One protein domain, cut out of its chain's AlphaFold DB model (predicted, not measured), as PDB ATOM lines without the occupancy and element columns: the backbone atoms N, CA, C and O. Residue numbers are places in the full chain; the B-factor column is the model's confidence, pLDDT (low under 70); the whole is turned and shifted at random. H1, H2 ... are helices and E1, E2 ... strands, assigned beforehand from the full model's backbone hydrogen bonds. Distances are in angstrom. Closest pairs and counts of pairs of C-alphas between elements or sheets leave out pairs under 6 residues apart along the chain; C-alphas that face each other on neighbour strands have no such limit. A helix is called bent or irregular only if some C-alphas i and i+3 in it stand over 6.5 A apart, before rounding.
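What this domain is: This is residues 256 to 281 and 302 to 388 of the 406 residues of the protein "RRM domain-containing protein" of Rhabditophanes sp. KR3021 (UniProt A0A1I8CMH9). Three helices, H2, H3 and H4, pack over one side of the long helix H1 at crossed angles, and a small strand hairpin, E1 and E2, sits beyond H4, away from H1. Residues 321 to 329, of which 321 belongs to H2 and 328 to 329 to H3, stick out at the far end from the hairpin. The 113 printed residues include four named helices, then two named antiparallel strands; the class is mostly helix. The whole is compact, with a radius of gyration of the C-alphas of 14.3 A and spans of 39 by 39 by 25 A.

How they stand to each other: E1, residues 369 to 371, and E2, residues 378 to 380, form an antiparallel hairpin at 143 degrees, with N 370 and O 379 2.8 A apart, within hydrogen-bond range. H4, residues 343 to 356, is near E1; its closest C-alphas to E2 are those of Trp 350 and Phe 379, 7.4 A apart. H3, residues 328 to 338, touches H4 at a steep tilt of 48 degrees, closest at C-alphas 337 and 345, 4.3 A. H1, residues 261 to 278, only just touches H4, with 3 pairs of C-alphas within 8 A, closest at Ile 267 and Phe 348, 6.3 A. It touches H3 with residues 263 to 267 alone, closest at C-alphas 263 and 334, 6.1 A. H2, residues 304 to 321, touches H1 at a steep tilt of 56 degrees, opposite ways, closest at C-alphas 274 and 309, 6.5 A. H2 and H4 are apart. Every O i to N i+4 pair of H4 is within hydrogen-bond range; H1 has 13 of 14, H2 9 of 14 and H3 5 of 7.

Where its parts are: H1 begins at C-alpha 261 (217.317, -31.442, -22.677) and measures 26.3 A, as does H2. H2 is irregular, with C-alphas 314 and 317 7.3 A apart, and has a kink of 52 degrees near residue 315. H3 measures 16.1 A, H4 19.9 A, E1 7.1 A and E2 6.5 A; E2 ends at C-alpha 380 (206.553, -47.640, -31.015).

The domain as a whole: The two farthest C-alphas, Gly 324 and Lys 375, are 42.5 A apart. Residues 282 to 301 are not printed, and C-alphas 281 and 302 are 19.4 A apart across this cut. The link from H4 to E1 is long. Mean pLDDT of the printed part is 70.2; residues 259, 273 to 281, 302 to 331 and 384 to 388 are under 70.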
ATOM      1  N   ILE A 256     211.624 -43.760 -26.039       82.19
ATOM      2  CA  ILE A 256     211.464 -42.677 -25.056       82.19
ATOM      3  C   ILE A 256     212.203 -41.433 -25.548       82.19
ATOM      4  O   ILE A 256     213.311 -41.537 -26.062       82.19
ATOM      5  N   ILE A 257     211.624 -40.249 -25.331       82.25
ATOM      6  CA  ILE A 257     212.320 -38.972 -25.529       82.25
ATOM      7  C   ILE A 257     213.391 -38.795 -24.436       82.25
ATOM      8  O   ILE A 257     213.043 -38.792 -23.253       82.25
ATOM      9  N   PRO A 258     214.675 -38.596 -24.788       81.19
ATOM     10  CA  PRO A 258     215.733 -38.362 -23.814       81.19
ATOM     11  C   PRO A 258     215.403 -37.215 -22.852       81.19
ATOM     12  O   PRO A 258     215.081 -36.105 -23.269       81.19
ATOM     13  N   GLU A 259     215.518 -37.485 -21.552       69.50
ATOM     14  CA  GLU A 259     215.155 -36.541 -20.484       69.50
ATOM     15  C   GLU A 259     216.085 -35.336 -20.413       69.50
ATOM     16  O   GLU A 259     215.666 -34.209 -20.132       69.50
ATOM     17  N   CYS A 260     217.377 -35.579 -20.638       72.56
ATOM     18  CA  CYS A 260     218.369 -34.527 -20.635       72.56
ATOM     19  C   CYS A 260     218.126 -33.637 -21.855       72.56
ATOM     20  O   CYS A 260     218.470 -34.002 -22.980       72.56
ATOM     21  N   LYS A 261     217.565 -32.440 -21.624       72.31
ATOM     22  CA  LYS A 261     217.317 -31.442 -22.677       72.31
ATOM     23  C   LYS A 261     218.563 -31.207 -23.526       72.31
ATOM     24  O   LYS A 261     218.460 -31.163 -24.744       72.31
ATOM     25  N   LYS A 262     219.748 -31.118 -22.905       72.88
ATOM     26  CA  LYS A 262     221.020 -30.962 -23.628       72.88
ATOM     27  C   LYS A 262     221.277 -32.137 -24.579       72.88
ATOM     28  O   LYS A 262     221.639 -31.909 -25.727       72.88
ATOM     29  N   THR A 263     221.053 -33.374 -24.140       78.25
ATOM     30  CA  THR A 263     221.174 -34.578 -24.980       78.25
ATOM     31  C   THR A 263     220.152 -34.585 -26.111       78.25
ATOM     32  O   THR A 263     220.524 -34.829 -27.254       78.25
ATOM     33  N   LEU A 264     218.893 -34.244 -25.830       82.06
ATOM     34  CA  LEU A 264     217.848 -34.118 -26.849       82.06
ATOM     35  C   LEU A 264     218.213 -33.066 -27.909       82.06
ATOM     36  O   LEU A 264     218.196 -33.365 -29.102       82.06
ATOM     37  N   TYR A 265     218.630 -31.870 -27.481       80.25
ATOM     38  CA  TYR A 265     219.109 -30.817 -28.380       80.25
ATOM     39  C   TYR A 265     220.302 -31.278 -29.211       80.25
ATOM     40  O   TYR A 265     220.368 -30.962 -30.394       80.25
ATOM     41  N   ARG A 266     221.233 -32.036 -28.624       77.31
ATOM     42  CA  ARG A 266     222.399 -32.582 -29.333       77.31
ATOM     43  C   ARG A 266     221.991 -33.613 -30.381       77.31
ATOM     44  O   ARG A 266     222.481 -33.532 -31.500       77.31
ATOM     45  N   ILE A 267     221.069 -34.521 -30.059       82.25
ATOM     46  CA  ILE A 267     220.490 -35.463 -31.027       82.25
ATOM     47  C   ILE A 267     219.882 -34.677 -32.186       82.25
ATOM     48  O   ILE A 267     220.313 -34.826 -33.323       82.25
ATOM     49  N   HIS A 268     218.951 -33.767 -31.907       84.06
ATOM     50  CA  HIS A 268     218.304 -32.937 -32.926       84.06
ATOM     51  C   HIS A 268     219.298 -32.102 -33.740       84.06
ATOM     52  O   HIS A 268     219.149 -31.962 -34.953       84.06
ATOM     53  N   PHE A 269     220.336 -31.569 -33.100       77.62
ATOM     54  CA  PHE A 269     221.410 -30.842 -33.764       77.62
ATOM     55  C   PHE A 269     222.197 -31.745 -34.714       77.62
ATOM     56  O   PHE A 269     222.394 -31.359 -35.861       77.62
ATOM     57  N   LEU A 270     222.605 -32.940 -34.280       75.31
ATOM     58  CA  LEU A 270     223.304 -33.914 -35.122       75.31
ATOM     59  C   LEU A 270     222.478 -34.266 -36.359       75.31
ATOM     60  O   LEU A 270     223.007 -34.237 -37.468       75.31
ATOM     61  N   ILE A 271     221.180 -34.503 -36.173       76.94
ATOM     62  CA  ILE A 271     220.234 -34.735 -37.266       76.94
ATOM     63  C   ILE A 271     220.220 -33.534 -38.219       76.94
ATOM     64  O   ILE A 271     220.467 -33.691 -39.411       76.94
ATOM     65  N   ARG A 272     220.019 -32.310 -37.705       72.50
ATOM     66  CA  ARG A 272     220.028 -31.081 -38.519       72.50
ATOM     67  C   ARG A 272     221.338 -30.896 -39.288       72.50
ATOM     68  O   ARG A 272     221.302 -30.486 -40.442       72.50
ATOM     69  N   GLN A 273     222.488 -31.161 -38.671       68.38
ATOM     70  CA  GLN A 273     223.787 -31.050 -39.340       68.38
ATOM     71  C   GLN A 273     223.939 -32.089 -40.446       68.38
ATOM     72  O   GLN A 273     224.454 -31.772 -41.515       68.38
ATOM     73  N   ALA A 274     223.473 -33.311 -40.209       66.31
ATOM     74  CA  ALA A 274     223.500 -34.369 -41.203       66.31
ATOM     75  C   ALA A 274     222.616 -34.031 -42.413       66.31
ATOM     76  O   ALA A 274     223.076 -34.131 -43.547       66.31
ATOM     77  N   LEU A 275     221.417 -33.494 -42.165       65.75
ATOM     78  CA  LEU A 275     220.523 -32.993 -43.211       65.75
ATOM     79  C   LEU A 275     221.143 -31.834 -44.010       65.75
ATOM     80  O   LEU A 275     220.979 -31.769 -45.221       65.75
ATOM     81  N   LYS A 276     221.891 -30.924 -43.368       62.41
ATOM     82  CA  LYS A 276     222.555 -29.796 -44.054       62.41
ATOM     83  C   LYS A 276     223.691 -30.222 -44.985       62.41
ATOM     84  O   LYS A 276     223.955 -29.529 -45.961       62.41
ATOM     85  N   VAL A 277     224.393 -31.310 -44.672       55.59
ATOM     86  CA  VAL A 277     225.586 -31.724 -45.428       55.59
ATOM     87  C   VAL A 277     225.230 -32.408 -46.743       55.59
ATOM     88  O   VAL A 277     225.937 -32.198 -47.721       55.59
ATOM     89  N   GLU A 278     224.117 -33.137 -46.812       50.94
ATOM     90  CA  GLU A 278     223.613 -33.669 -48.089       50.94
ATOM     91  C   GLU A 278     222.962 -32.591 -48.972       50.94
ATOM     92  O   GLU A 278     222.887 -32.760 -50.185       50.94
ATOM     93  N   VAL A 279     222.556 -31.453 -48.395       46.72
ATOM     94  CA  VAL A 279     222.048 -30.288 -49.147       46.72
ATOM     95  C   VAL A 279     223.185 -29.424 -49.710       46.72
ATOM     96  O   VAL A 279     222.929 -28.558 -50.540       46.72
ATOM     97  N   ALA A 280     224.449 -29.643 -49.318       39.56
ATOM     98  CA  ALA A 280     225.574 -28.935 -49.925       39.56
ATOM     99  C   ALA A 280     225.765 -29.430 -51.374       39.56
ATOM    100  O   ALA A 280     226.217 -30.561 -51.572       39.56
ATOM    101  N   PRO A 281     225.464 -28.612 -52.400       40.22
ATOM    102  CA  PRO A 281     225.532 -29.045 -53.784       40.22
ATOM    103  C   PRO A 281     227.001 -29.064 -54.197       40.22
ATOM    104  O   PRO A 281     227.556 -28.065 -54.649       40.22
ATOM    105  N   GLU A 302     220.029 -45.633 -48.302       39.28
ATOM    106  CA  GLU A 302     220.252 -46.466 -47.114       39.28
ATOM    107  C   GLU A 302     221.728 -46.429 -46.663       39.28
ATOM    108  O   GLU A 302     222.651 -46.560 -47.469       39.28
ATOM    109  N   GLY A 303     221.961 -46.172 -45.372       47.84
ATOM    110  CA  GLY A 303     223.283 -46.238 -44.735       47.84
ATOM    111  C   GLY A 303     224.202 -45.008 -44.847       47.84
ATOM    112  O   GLY A 303     225.121 -44.894 -44.036       47.84
ATOM    113  N   HIS A 304     223.983 -44.053 -45.760       53.12
ATOM    114  CA  HIS A 304     224.877 -42.880 -45.898       53.12
ATOM    115  C   HIS A 304     224.784 -41.925 -44.711       53.12
ATOM    116  O   HIS A 304     225.796 -41.497 -44.159       53.12
ATOM    117  N   LEU A 305     223.558 -41.650 -44.283       51.19
ATOM    118  CA  LEU A 305     223.263 -40.747 -43.185       51.19
ATOM    119  C   LEU A 305     223.715 -41.323 -41.834       51.19
ATOM    120  O   LEU A 305     224.307 -40.620 -41.015       51.19
ATOM    121  N   GLU A 306     223.519 -42.630 -41.640       52.22
ATOM    122  CA  GLU A 306     224.025 -43.360 -40.478       52.22
ATOM    123  C   GLU A 306     225.558 -43.346 -40.451       52.22
ATOM    124  O   GLU A 306     226.146 -42.966 -39.442       52.22
ATOM    125  N   ARG A 307     226.222 -43.642 -41.576       56.69
ATOM    126  CA  ARG A 307     227.690 -43.626 -41.679       56.69
ATOM    127  C   ARG A 307     228.277 -42.223 -41.526       56.69
ATOM    128  O   ARG A 307     229.322 -42.074 -40.901       56.69
ATOM    129  N   TYR A 308     227.611 -41.191 -42.043       57.00
ATOM    130  CA  TYR A 308     228.027 -39.797 -41.888       57.00
ATOM    131  C   TYR A 308     227.944 -39.344 -40.430       57.00
ATOM    132  O   TYR A 308     228.899 -38.763 -39.910       57.00
ATOM    133  N   ILE A 309     226.831 -39.639 -39.752       55.09
ATOM    134  CA  ILE A 309     226.663 -39.278 -38.342       55.09
ATOM    135  C   ILE A 309     227.628 -40.086 -37.476       55.09
ATOM    136  O   ILE A 309     228.323 -39.484 -36.663       55.09
ATOM    137  N   LEU A 310     227.765 -41.398 -37.702       54.41
ATOM    138  CA  LEU A 310     228.747 -42.238 -37.005       54.41
ATOM    139  C   LEU A 310     230.180 -41.725 -37.207       54.41
ATOM    140  O   LEU A 310     230.913 -41.605 -36.231       54.41
ATOM    141  N   ASN A 311     230.564 -41.317 -38.421       53.62
ATOM    142  CA  ASN A 311     231.882 -40.728 -38.686       53.62
ATOM    143  C   ASN A 311     232.067 -39.359 -38.008       53.62
ATOM    144  O   ASN A 311     233.134 -39.067 -37.472       53.62
ATOM    145  N   ARG A 312     231.050 -38.485 -38.000       53.84
ATOM    146  CA  ARG A 312     231.125 -37.181 -37.309       53.84
ATOM    147  C   ARG A 312     231.180 -37.326 -35.791       53.84
ATOM    148  O   ARG A 312     231.791 -36.497 -35.124       53.84
ATOM    149  N   VAL A 313     230.581 -38.388 -35.276       49.34
ATOM    150  CA  VAL A 313     230.552 -38.747 -33.862       49.34
ATOM    151  C   VAL A 313     231.816 -39.479 -33.409       49.34
ATOM    152  O   VAL A 313     232.276 -39.284 -32.292       49.34
ATOM    153  N   GLN A 314     232.425 -40.331 -34.225       49.47
ATOM    154  CA  GLN A 314     233.722 -40.916 -33.862       49.47
ATOM    155  C   GLN A 314     234.789 -39.819 -33.711       49.47
ATOM    156  O   GLN A 314     235.690 -39.925 -32.888       49.47
ATOM    157  N   ASN A 315     234.596 -38.701 -34.415       49.94
ATOM    158  CA  ASN A 315     235.371 -37.472 -34.272       49.94
ATOM    159  C   ASN A 315     234.868 -36.536 -33.147       49.94
ATOM    160  O   ASN A 315     235.318 -35.396 -33.052       49.94
ATOM    161  N   PHE A 316     233.933 -36.964 -32.288       49.44
ATOM    162  CA  PHE A 316     233.344 -36.124 -31.232       49.44
ATOM    163  C   PHE A 316     234.330 -35.805 -30.101       49.44
ATOM    164  O   PHE A 316     234.157 -34.786 -29.433       49.44
ATOM    165  N   SER A 317     235.412 -36.582 -29.943       47.16
ATOM    166  CA  SER A 317     236.536 -36.195 -29.073       47.16
ATOM    167  C   SER A 317     237.133 -34.839 -29.480       47.16
ATOM    168  O   SER A 317     237.564 -34.080 -28.616       47.16
ATOM    169  N   ALA A 318     237.060 -34.471 -30.766       46.06
ATOM    170  CA  ALA A 318     237.488 -33.166 -31.268       46.06
ATOM    171  C   ALA A 318     236.449 -32.045 -31.039       46.06
ATOM    172  O   ALA A 318     236.809 -30.871 -31.024       46.06
ATOM    173  N   TYR A 319     235.168 -32.375 -30.821       44.06
ATOM    174  CA  TYR A 319     234.092 -31.393 -30.595       44.06
ATOM    175  C   TYR A 319     233.984 -30.902 -29.146       44.06
ATOM    176  O   TYR A 319     233.396 -29.842 -28.923       44.06
ATOM    177  N   GLY A 320     234.584 -31.607 -28.176       47.59
ATOM    178  CA  GLY A 320     234.691 -31.132 -26.788       47.59
ATOM    179  C   GLY A 320     235.397 -29.772 -26.663       47.59
ATOM    180  O   GLY A 320     235.128 -29.023 -25.734       47.59
ATOM    181  N   SER A 321     236.221 -29.412 -27.652       45.06
ATOM    182  CA  SER A 321     236.919 -28.123 -27.746       45.06
ATOM    183  C   SER A 321     235.995 -26.933 -28.075       45.06
ATOM    184  O   SER A 321     236.277 -25.802 -27.688       45.06
ATOM    185  N   VAL A 322     234.859 -27.154 -28.752       46.50
ATOM    186  CA  VAL A 322     234.074 -26.056 -29.359       46.50
ATOM    187  C   VAL A 322     233.022 -25.450 -28.412       46.50
ATOM    188  O   VAL A 322     232.544 -24.350 -28.670       46.50
ATOM    189  N   TYR A 323     232.656 -26.117 -27.308       45.41
ATOM    190  CA  TYR A 323     231.498 -25.713 -26.483       45.41
ATOM    191  C   TYR A 323     231.749 -25.597 -24.966       45.41
ATOM    192  O   TYR A 323     230.793 -25.554 -24.194       45.41
ATOM    193  N   GLY A 324     233.008 -25.454 -24.541       53.38
ATOM    194  CA  GLY A 324     233.371 -25.263 -23.129       53.38
ATOM    195  C   GLY A 324     233.383 -26.558 -22.312       53.38
ATOM    196  O   GLY A 324     233.097 -27.630 -22.838       53.38
ATOM    197  N   GLU A 325     233.756 -26.457 -21.031       55.28
ATOM    198  CA  GLU A 325     233.890 -27.594 -20.106       55.28
ATOM    199  C   GLU A 325     232.592 -28.419 -20.032       55.28
ATOM    200  O   GLU A 325     231.609 -28.037 -19.397       55.28
ATOM    201  N   VAL A 326     232.578 -29.570 -20.708       60.69
ATOM    202  CA  VAL A 326     231.499 -30.558 -20.617       60.69
ATOM    203  C   VAL A 326     231.787 -31.447 -19.410       60.69
ATOM    204  O   VAL A 326     232.862 -32.041 -19.333       60.69
ATOM    205  N   SER A 327     230.846 -31.561 -18.470       66.31
ATOM    206  CA  SER A 327     231.021 -32.463 -17.326       66.31
ATOM    207  C   SER A 327     231.082 -33.930 -17.774       66.31
ATOM    208  O   SER A 327     230.516 -34.321 -18.798       66.31
ATOM    209  N   GLU A 328     231.738 -34.776 -16.981       67.88
ATOM    210  CA  GLU A 328     231.845 -36.218 -17.248       67.88
ATOM    211  C   GLU A 328     230.463 -36.897 -17.357       67.88
ATOM    212  O   GLU A 328     230.230 -37.756 -18.208       67.88
ATOM    213  N   GLU A 329     229.504 -36.441 -16.549       67.12
ATOM    214  CA  GLU A 329     228.110 -36.893 -16.570       67.12
ATOM    215  C   GLU A 329     227.418 -36.545 -17.896       67.12
ATOM    216  O   GLU A 329     226.686 -37.365 -18.457       67.12
ATOM    217  N   GLU A 330     227.686 -35.357 -18.442       65.38
ATOM    218  CA  GLU A 330     227.160 -34.945 -19.741       65.38
ATOM    219  C   GLU A 330     227.780 -35.728 -20.897       65.38
ATOM    220  O   GLU A 330     227.063 -36.097 -21.831       65.38
ATOM    221  N   LEU A 331     229.083 -36.007 -20.840       67.31
ATOM    222  CA  LEU A 331     229.749 -36.846 -21.834       67.31
ATOM    223  C   LEU A 331     229.152 -38.253 -21.842       67.31
ATOM    224  O   LEU A 331     228.840 -38.774 -22.911       67.31
ATOM    225  N   ASN A 332     228.913 -38.841 -20.668       72.25
ATOM    226  CA  ASN A 332     228.299 -40.162 -20.554       72.25
ATOM    227  C   ASN A 332     226.900 -40.211 -21.202       72.25
ATOM    228  O   ASN A 332     226.583 -41.137 -21.947       72.25
ATOM    229  N   GLU A 333     226.072 -39.181 -20.999       73.31
ATOM    230  CA  GLU A 333     224.760 -39.078 -21.654       73.31
ATOM    231  C   GLU A 333     224.842 -38.950 -23.182       73.31
ATOM    232  O   GLU A 333     223.976 -39.463 -23.894       73.31
ATOM    233  N   ILE A 334     225.882 -38.297 -23.703       71.19
ATOM    234  CA  ILE A 334     226.129 -38.207 -25.147       71.19
ATOM    235  C   ILE A 334     226.598 -39.554 -25.694       71.19
ATOM    236  O   ILE A 334     226.087 -39.998 -26.721       71.19
ATOM    237  N   TYR A 335     227.521 -40.235 -25.008       74.19
ATOM    238  CA  TYR A 335     228.014 -41.548 -25.431       74.19
ATOM    239  C   TYR A 335     226.887 -42.569 -25.563       74.19
ATOM    240  O   TYR A 335     226.913 -43.395 -26.478       74.19
ATOM    241  N   LYS A 336     225.846 -42.469 -24.725       80.56
ATOM    242  CA  LYS A 336     224.658 -43.323 -24.834       80.56
ATOM    243  C   LYS A 336     223.989 -43.244 -26.201       80.56
ATOM    244  O   LYS A 336     223.486 -44.272 -26.633       80.56
ATOM    245  N   ILE A 337     224.043 -42.123 -26.928       79.75
ATOM    246  CA  ILE A 337     223.496 -42.022 -28.299       79.75
ATOM    247  C   ILE A 337     224.076 -43.117 -29.216       79.75
ATOM    248  O   ILE A 337     223.414 -43.534 -30.162       79.75
ATOM    249  N   PHE A 338     225.271 -43.632 -28.916       74.44
ATOM    250  CA  PHE A 338     225.993 -44.611 -29.738       74.44
ATOM    251  C   PHE A 338     226.005 -46.019 -29.158       74.44
ATOM    252  O   PHE A 338     226.479 -46.936 -29.818       74.44
ATOM    253  N   ILE A 339     225.467 -46.204 -27.953       76.06
ATOM    254  CA  ILE A 339     225.331 -47.518 -27.330       76.06
ATOM    255  C   ILE A 339     224.034 -48.148 -27.855       76.06
ATOM    256  O   ILE A 339     222.956 -47.630 -27.547       76.06
ATOM    257  N   PRO A 340     224.094 -49.250 -28.629       73.44
ATOM    258  CA  PRO A 340     222.894 -49.919 -29.118       73.44
ATOM    259  C   PRO A 340     221.961 -50.310 -27.967       73.44
ATOM    260  O   PRO A 340     222.402 -50.845 -26.949       73.44
ATOM    261  N   GLY A 341     220.666 -50.030 -28.125       76.44
ATOM    262  CA  GLY A 341     219.647 -50.334 -27.118       76.44
ATOM    263  C   GLY A 341     219.583 -49.378 -25.927       76.44
ATOM    264  O   GLY A 341     218.805 -49.622 -25.008       76.44
ATOM    265  N   SER A 342     220.356 -48.288 -25.927       83.75
ATOM    266  CA  SER A 342     220.100 -47.171 -25.014       83.75
ATOM    267  C   SER A 342     218.854 -46.377 -25.440       83.75
ATOM    268  O   SER A 342     218.503 -46.331 -26.624       83.75
ATOM    269  N   ASP A 343     218.229 -45.679 -24.487       85.06
ATOM    270  CA  ASP A 343     217.081 -44.796 -24.748       85.06
ATOM    271  C   ASP A 343     217.441 -43.721 -25.799       85.06
ATOM    272  O   ASP A 343     216.688 -43.461 -26.738       85.06
ATOM    273  N   GLN A 344     218.641 -43.145 -25.686       86.00
ATOM    274  CA  GLN A 344     219.179 -42.118 -26.577       86.00
ATOM    275  C   GLN A 344     219.407 -42.650 -27.999       86.00
ATOM    276  O   GLN A 344     219.066 -41.966 -28.964       86.00
ATOM    277  N   ASN A 345     219.969 -43.855 -28.139       86.00
ATOM    278  CA  ASN A 345     220.218 -44.480 -29.437       86.00
ATOM    279  C   ASN A 345     218.906 -44.852 -30.128       86.00
ATOM    280  O   ASN A 345     218.722 -44.545 -31.306       86.00
ATOM    281  N   ASN A 346     217.978 -45.458 -29.386       88.75
ATOM    282  CA  ASN A 346     216.669 -45.847 -29.899       88.75
ATOM    283  C   ASN A 346     215.870 -44.620 -30.361       88.75
ATOM    284  O   ASN A 346     215.316 -44.639 -31.460       88.75
ATOM    285  N   TYR A 347     215.871 -43.534 -29.576       89.12
ATOM    286  CA  TYR A 347     215.249 -42.269 -29.976       89.12
ATOM    287  C   TYR A 347     215.911 -41.656 -31.201       89.12
ATOM    288  O   TYR A 347     215.211 -41.261 -32.126       89.12
ATOM    289  N   PHE A 348     217.243 -41.597 -31.239       86.81
ATOM    290  CA  PHE A 348     217.967 -41.080 -32.394       86.81
ATOM    291  C   PHE A 348     217.606 -41.855 -33.671       86.81
ATOM    292  O   PHE A 348     217.185 -41.243 -34.647       86.81
ATOM    293  N   ARG A 349     217.677 -43.193 -33.654       85.50
ATOM    294  CA  ARG A 349     217.345 -44.043 -34.814       85.50
ATOM    295  C   ARG A 349     215.899 -43.883 -35.264       85.50
ATOM    296  O   ARG A 349     215.645 -43.676 -36.449       85.50
ATOM    297  N   TRP A 350     214.960 -43.946 -34.323       89.50
ATOM    298  CA  TRP A 350     213.549 -43.734 -34.626       89.50
ATOM    299  C   TRP A 350     213.303 -42.331 -35.181       89.50
ATOM    300  O   TRP A 350     212.583 -42.188 -36.166       89.50
ATOM    301  N   LYS A 351     213.937 -41.299 -34.612       87.50
ATOM    302  CA  LYS A 351     213.709 -39.926 -35.054       87.50
ATOM    303  C   LYS A 351     214.255 -39.670 -36.453       87.50
ATOM    304  O   LYS A 351     213.649 -38.940 -37.231       87.50
ATOM    305  N   MET A 352     215.369 -40.308 -36.785       81.06
ATOM    306  CA  MET A 352     215.887 -40.322 -38.144       81.06
ATOM    307  C   MET A 352     214.866 -40.929 -39.097       81.06
ATOM    308  O   MET A 352     214.455 -40.252 -40.028       81.06
ATOM    309  N   PHE A 353     214.384 -42.140 -38.813       83.06
ATOM    310  CA  PHE A 353     213.349 -42.790 -39.620       83.06
ATOM    311  C   PHE A 353     212.087 -41.925 -39.782       83.06
ATOM    312  O   PHE A 353     211.615 -41.747 -40.897       83.06
ATOM    313  N   SER A 354     211.594 -41.336 -38.690       83.62
ATOM    314  CA  SER A 354     210.472 -40.383 -38.655       83.62
ATOM    315  C   SER A 354     210.657 -39.238 -39.664       83.62
ATOM    316  O   SER A 354     209.776 -38.959 -40.474       83.62
ATOM    317  N   ILE A 355     211.844 -38.635 -39.712       80.38
ATOM    318  CA  ILE A 355     212.147 -37.562 -40.671       80.38
ATOM    319  C   ILE A 355     212.267 -38.097 -42.103       80.38
ATOM    320  O   ILE A 355     211.811 -37.440 -43.038       80.38
ATOM    321  N   LEU A 356     212.844 -39.289 -42.288       75.19
ATOM    322  CA  LEU A 356     212.958 -39.929 -43.605       75.19
ATOM    323  C   LEU A 356     211.585 -40.179 -44.247       75.19
ATOM    324  O   LEU A 356     211.459 -40.074 -45.464       75.19
ATOM    325  N   ILE A 357     210.561 -40.474 -43.440       76.50
ATOM    326  CA  ILE A 357     209.181 -40.673 -43.912       76.50
ATOM    327  C   ILE A 357     208.377 -39.364 -44.029       76.50
ATOM    328  O   ILE A 357     207.194 -39.410 -44.361       76.50
ATOM    329  N   GLY A 358     209.005 -38.208 -43.787       73.88
ATOM    330  CA  GLY A 358     208.414 -36.883 -43.993       73.88
ATOM    331  C   GLY A 358     207.855 -36.196 -42.745       73.88
ATOM    332  O   GLY A 358     207.223 -35.150 -42.878       73.88
ATOM    333  N   GLU A 359     208.072 -36.731 -41.540       81.50
ATOM    334  CA  GLU A 359     207.665 -36.048 -40.306       81.50
ATOM    335  C   GLU A 359     208.619 -34.893 -39.941       81.50
ATOM    336  O   GLU A 359     209.792 -34.851 -40.327       81.50
ATOM    337  N   GLY A 360     208.113 -33.930 -39.165       74.06
ATOM    338  CA  GLY A 360     208.892 -32.785 -38.693       74.06
ATOM    339  C   GLY A 360     209.885 -33.164 -37.592       74.06
ATOM    340  O   GLY A 360     209.809 -34.229 -36.990       74.06
ATOM    341  N   LEU A 361     210.825 -32.278 -37.257       75.81
ATOM    342  CA  LEU A 361     211.769 -32.539 -36.160       75.81
ATOM    343  C   LEU A 361     211.091 -32.506 -34.779       75.81
ATOM    344  O   LEU A 361     211.415 -33.315 -33.914       75.81
ATOM    345  N   ASP A 362     210.120 -31.618 -34.601       73.00
ATOM    346  CA  ASP A 362     209.379 -31.456 -33.345       73.00
ATOM    347  C   ASP A 362     207.958 -32.048 -33.423       73.00
ATOM    348  O   ASP A 362     207.254 -32.116 -32.418       73.00
ATOM    349  N   ASP A 363     207.572 -32.553 -34.602       75.06
ATOM    350  CA  ASP A 363     206.238 -33.072 -34.887       75.06
ATOM    351  C   ASP A 363     206.275 -34.491 -35.460       75.06
ATOM    352  O   ASP A 363     207.002 -34.763 -36.408       75.06
ATOM    353  N   TRP A 364     205.483 -35.387 -34.876       82.62
ATOM    354  CA  TRP A 364     205.272 -36.769 -35.320       82.62
ATOM    355  C   TRP A 364     203.914 -37.302 -34.849       82.62
ATOM    356  O   TRP A 364     203.289 -36.709 -33.955       82.62
ATOM    357  N   GLU A 365     203.491 -38.424 -35.433       78.12
ATOM    358  CA  GLU A 365     202.311 -39.192 -35.028       78.12
ATOM    359  C   GLU A 365     202.606 -40.029 -33.767       78.12
ATOM    360  O   GLU A 365     203.493 -40.887 -33.743       78.12
ATOM    361  N   GLU A 366     201.879 -39.771 -32.679       77.88
ATOM    362  CA  GLU A 366     202.087 -40.469 -31.407       77.88
ATOM    363  C   GLU A 366     201.537 -41.900 -31.437       77.88
ATOM    364  O   GLU A 366     200.483 -42.168 -32.004       77.88
ATOM    365  N   GLY A 367     202.231 -42.837 -30.783       71.56
ATOM    366  CA  GLY A 367     201.745 -44.213 -30.623       71.56
ATOM    367  C   GLY A 367     201.785 -45.073 -31.890       71.56
ATOM    368  O   GLY A 367     201.505 -46.271 -31.813       71.56
ATOM    369  N   ARG A 368     202.198 -44.508 -33.030       84.06
ATOM    370  CA  ARG A 368     202.409 -45.242 -34.279       84.06
ATOM    371  C   ARG A 368     203.439 -46.354 -34.088       84.06
ATOM    372  O   ARG A 368     204.532 -46.127 -33.561       84.06
ATOM    373  N   SER A 369     203.102 -47.554 -34.553       89.00
ATOM    374  CA  SER A 369     204.011 -48.695 -34.609       89.00
ATOM    375  C   SER A 369     204.617 -48.816 -36.007       89.00
ATOM    376  O   SER A 369     203.913 -48.827 -37.016       89.00
ATOM    377  N   VAL A 370     205.943 -48.874 -36.084       89.00
ATOM    378  CA  VAL A 370     206.686 -48.927 -37.348       89.00
ATOM    379  C   VAL A 370     207.801 -49.953 -37.274       89.00
ATOM    380  O   VAL A 370     208.386 -50.187 -36.219       89.00
ATOM    381  N   ARG A 371     208.126 -50.566 -38.409       87.44
ATOM    382  CA  ARG A 371     209.295 -51.434 -38.529       87.44
ATOM    383  C   ARG A 371     210.359 -50.688 -39.321       87.44
ATOM    384  O   ARG A 371     210.158 -50.410 -40.496       87.44
ATOM    385  N   ILE A 372     211.451 -50.334 -38.647       85.94
ATOM    386  CA  ILE A 372     212.544 -49.549 -39.244       85.94
ATOM    387  C   ILE A 372     213.466 -50.445 -40.081       85.94
ATOM    388  O   ILE A 372     213.991 -50.001 -41.093       85.94
ATOM    389  N   PHE A 373     213.646 -51.704 -39.670       83.56
ATOM    390  CA  PHE A 373     214.548 -52.660 -40.312       83.56
ATOM    391  C   PHE A 373     213.782 -53.882 -40.801       83.56
ATOM    392  O   PHE A 373     212.916 -54.402 -40.091       83.56
ATOM    393  N   GLU A 374     214.139 -54.394 -41.974       77.88
ATOM    394  CA  GLU A 374     213.636 -55.682 -42.443       77.88
ATOM    395  C   GLU A 374     213.961 -56.778 -41.412       77.88
ATOM    396  O   GLU A 374     215.069 -56.834 -40.884       77.88
ATOM    397  N   LYS A 375     212.957 -57.585 -41.034       79.94
ATOM    398  CA  LYS A 375     213.011 -58.581 -39.937       79.94
ATOM    399  C   LYS A 375     213.390 -58.055 -38.531       79.94
ATOM    400  O   LYS A 375     213.347 -58.823 -37.577       79.94
ATOM    401  N   GLY A 376     213.692 -56.766 -38.353       85.56
ATOM    402  CA  GLY A 376     214.001 -56.165 -37.045       85.56
ATOM    403  C   GLY A 376     212.758 -55.935 -36.180       85.56
ATOM    404  O   GLY A 376     211.656 -56.175 -36.654       85.56
ATOM    405  N   PRO A 377     212.873 -55.456 -34.932       90.50
ATOM    406  CA  PRO A 377     211.726 -55.302 -34.033       90.50
ATOM    407  C   PRO A 377     210.774 -54.164 -34.442       90.50
ATOM    408  O   PRO A 377     211.090 -53.315 -35.279       90.50
ATOM    409  N   ILE A 378     209.591 -54.137 -33.824       91.62
ATOM    410  CA  ILE A 378     208.572 -53.095 -34.014       91.62
ATOM    411  C   ILE A 378     208.873 -51.918 -33.080       91.62
ATOM    412  O   ILE A 378     208.828 -52.062 -31.861       91.62
ATOM    413  N   PHE A 379     209.132 -50.740 -33.634       91.94
ATOM    414  CA  PHE A 379     209.329 -49.503 -32.886       91.94
ATOM    415  C   PHE A 379     207.988 -48.816 -32.640       91.94
ATOM    416  O   PHE A 379     207.216 -48.603 -33.571       91.94
ATOM    417  N   ILE A 380     207.720 -48.442 -31.393       89.62
ATOM    418  CA  ILE A 380     206.553 -47.640 -31.015       89.62
ATOM    419  C   ILE A 380     207.020 -46.209 -30.783       89.62
ATOM    420  O   ILE A 380     207.910 -45.981 -29.958       89.62
ATOM    421  N   ALA A 381     206.417 -45.268 -31.512       87.69
ATOM    422  CA  ALA A 381     206.726 -43.850 -31.421       87.69
ATOM    423  C   ALA A 381     206.554 -43.324 -29.982       87.69
ATOM    424  O   ALA A 381     205.587 -43.693 -29.302       87.69
ATOM    425  N   PRO A 382     207.456 -42.443 -29.510       82.38
ATOM    426  CA  PRO A 382     207.324 -41.821 -28.206       82.38
ATOM    427  C   PRO A 382     206.091 -40.913 -28.177       82.38
ATOM    428  O   PRO A 382     205.763 -40.247 -29.157       82.38
ATOM    429  N   THR A 383     205.433 -40.817 -27.030       72.88
ATOM    430  CA  THR A 383     204.393 -39.804 -26.797       72.88
ATOM    431  C   THR A 383     205.066 -38.497 -26.373       72.88
ATOM    432  O   THR A 383     205.960 -38.529 -25.523       72.88
ATOM    433  N   ARG A 384     204.638 -37.332 -26.884       62.91
ATOM    434  CA  ARG A 384     205.227 -36.024 -26.517       62.91
ATOM    435  C   ARG A 384     205.070 -35.716 -25.024       62.91
ATOM    436  O   ARG A 384     205.869 -34.984 -24.447       62.91
ATOM    437  N   TYR A 385     204.070 -36.325 -24.386       54.56
ATOM    438  CA  TYR A 385     203.781 -36.207 -22.955       54.56
ATOM    439  C   TYR A 385     204.406 -37.312 -22.088       54.56
ATOM    440  O   TYR A 385     204.233 -37.300 -20.868       54.56
ATOM    441  N   PHE A 386     205.127 -38.268 -22.685       49.94
ATOM    442  CA  PHE A 386     205.796 -39.340 -21.954       49.94
ATOM    443  C   PHE A 386     207.210 -38.902 -21.582       49.94
ATOM    444  O   PHE A 386     208.155 -39.015 -22.361       49.94
ATOM    445  N   THR A 387     207.367 -38.412 -20.357       58.41
ATOM    446  CA  THR A 387     208.678 -38.463 -19.701       58.41
ATOM    447  C   THR A 387     208.735 -39.775 -18.932       58.41
ATOM    448  O   THR A 387     207.726 -40.178 -18.357       58.41
ATOM    449  N   LYS A 388     209.893 -40.442 -18.886       58.31
ATOM    450  CA  LYS A 388     210.117 -41.698 -18.131       58.31
ATOM    451  C   LYS A 388     209.573 -41.651 -16.690       58.31
ATOM    452  O   LYS A 388     209.280 -42.680 -16.091       58.31
TER     453      LYS A 388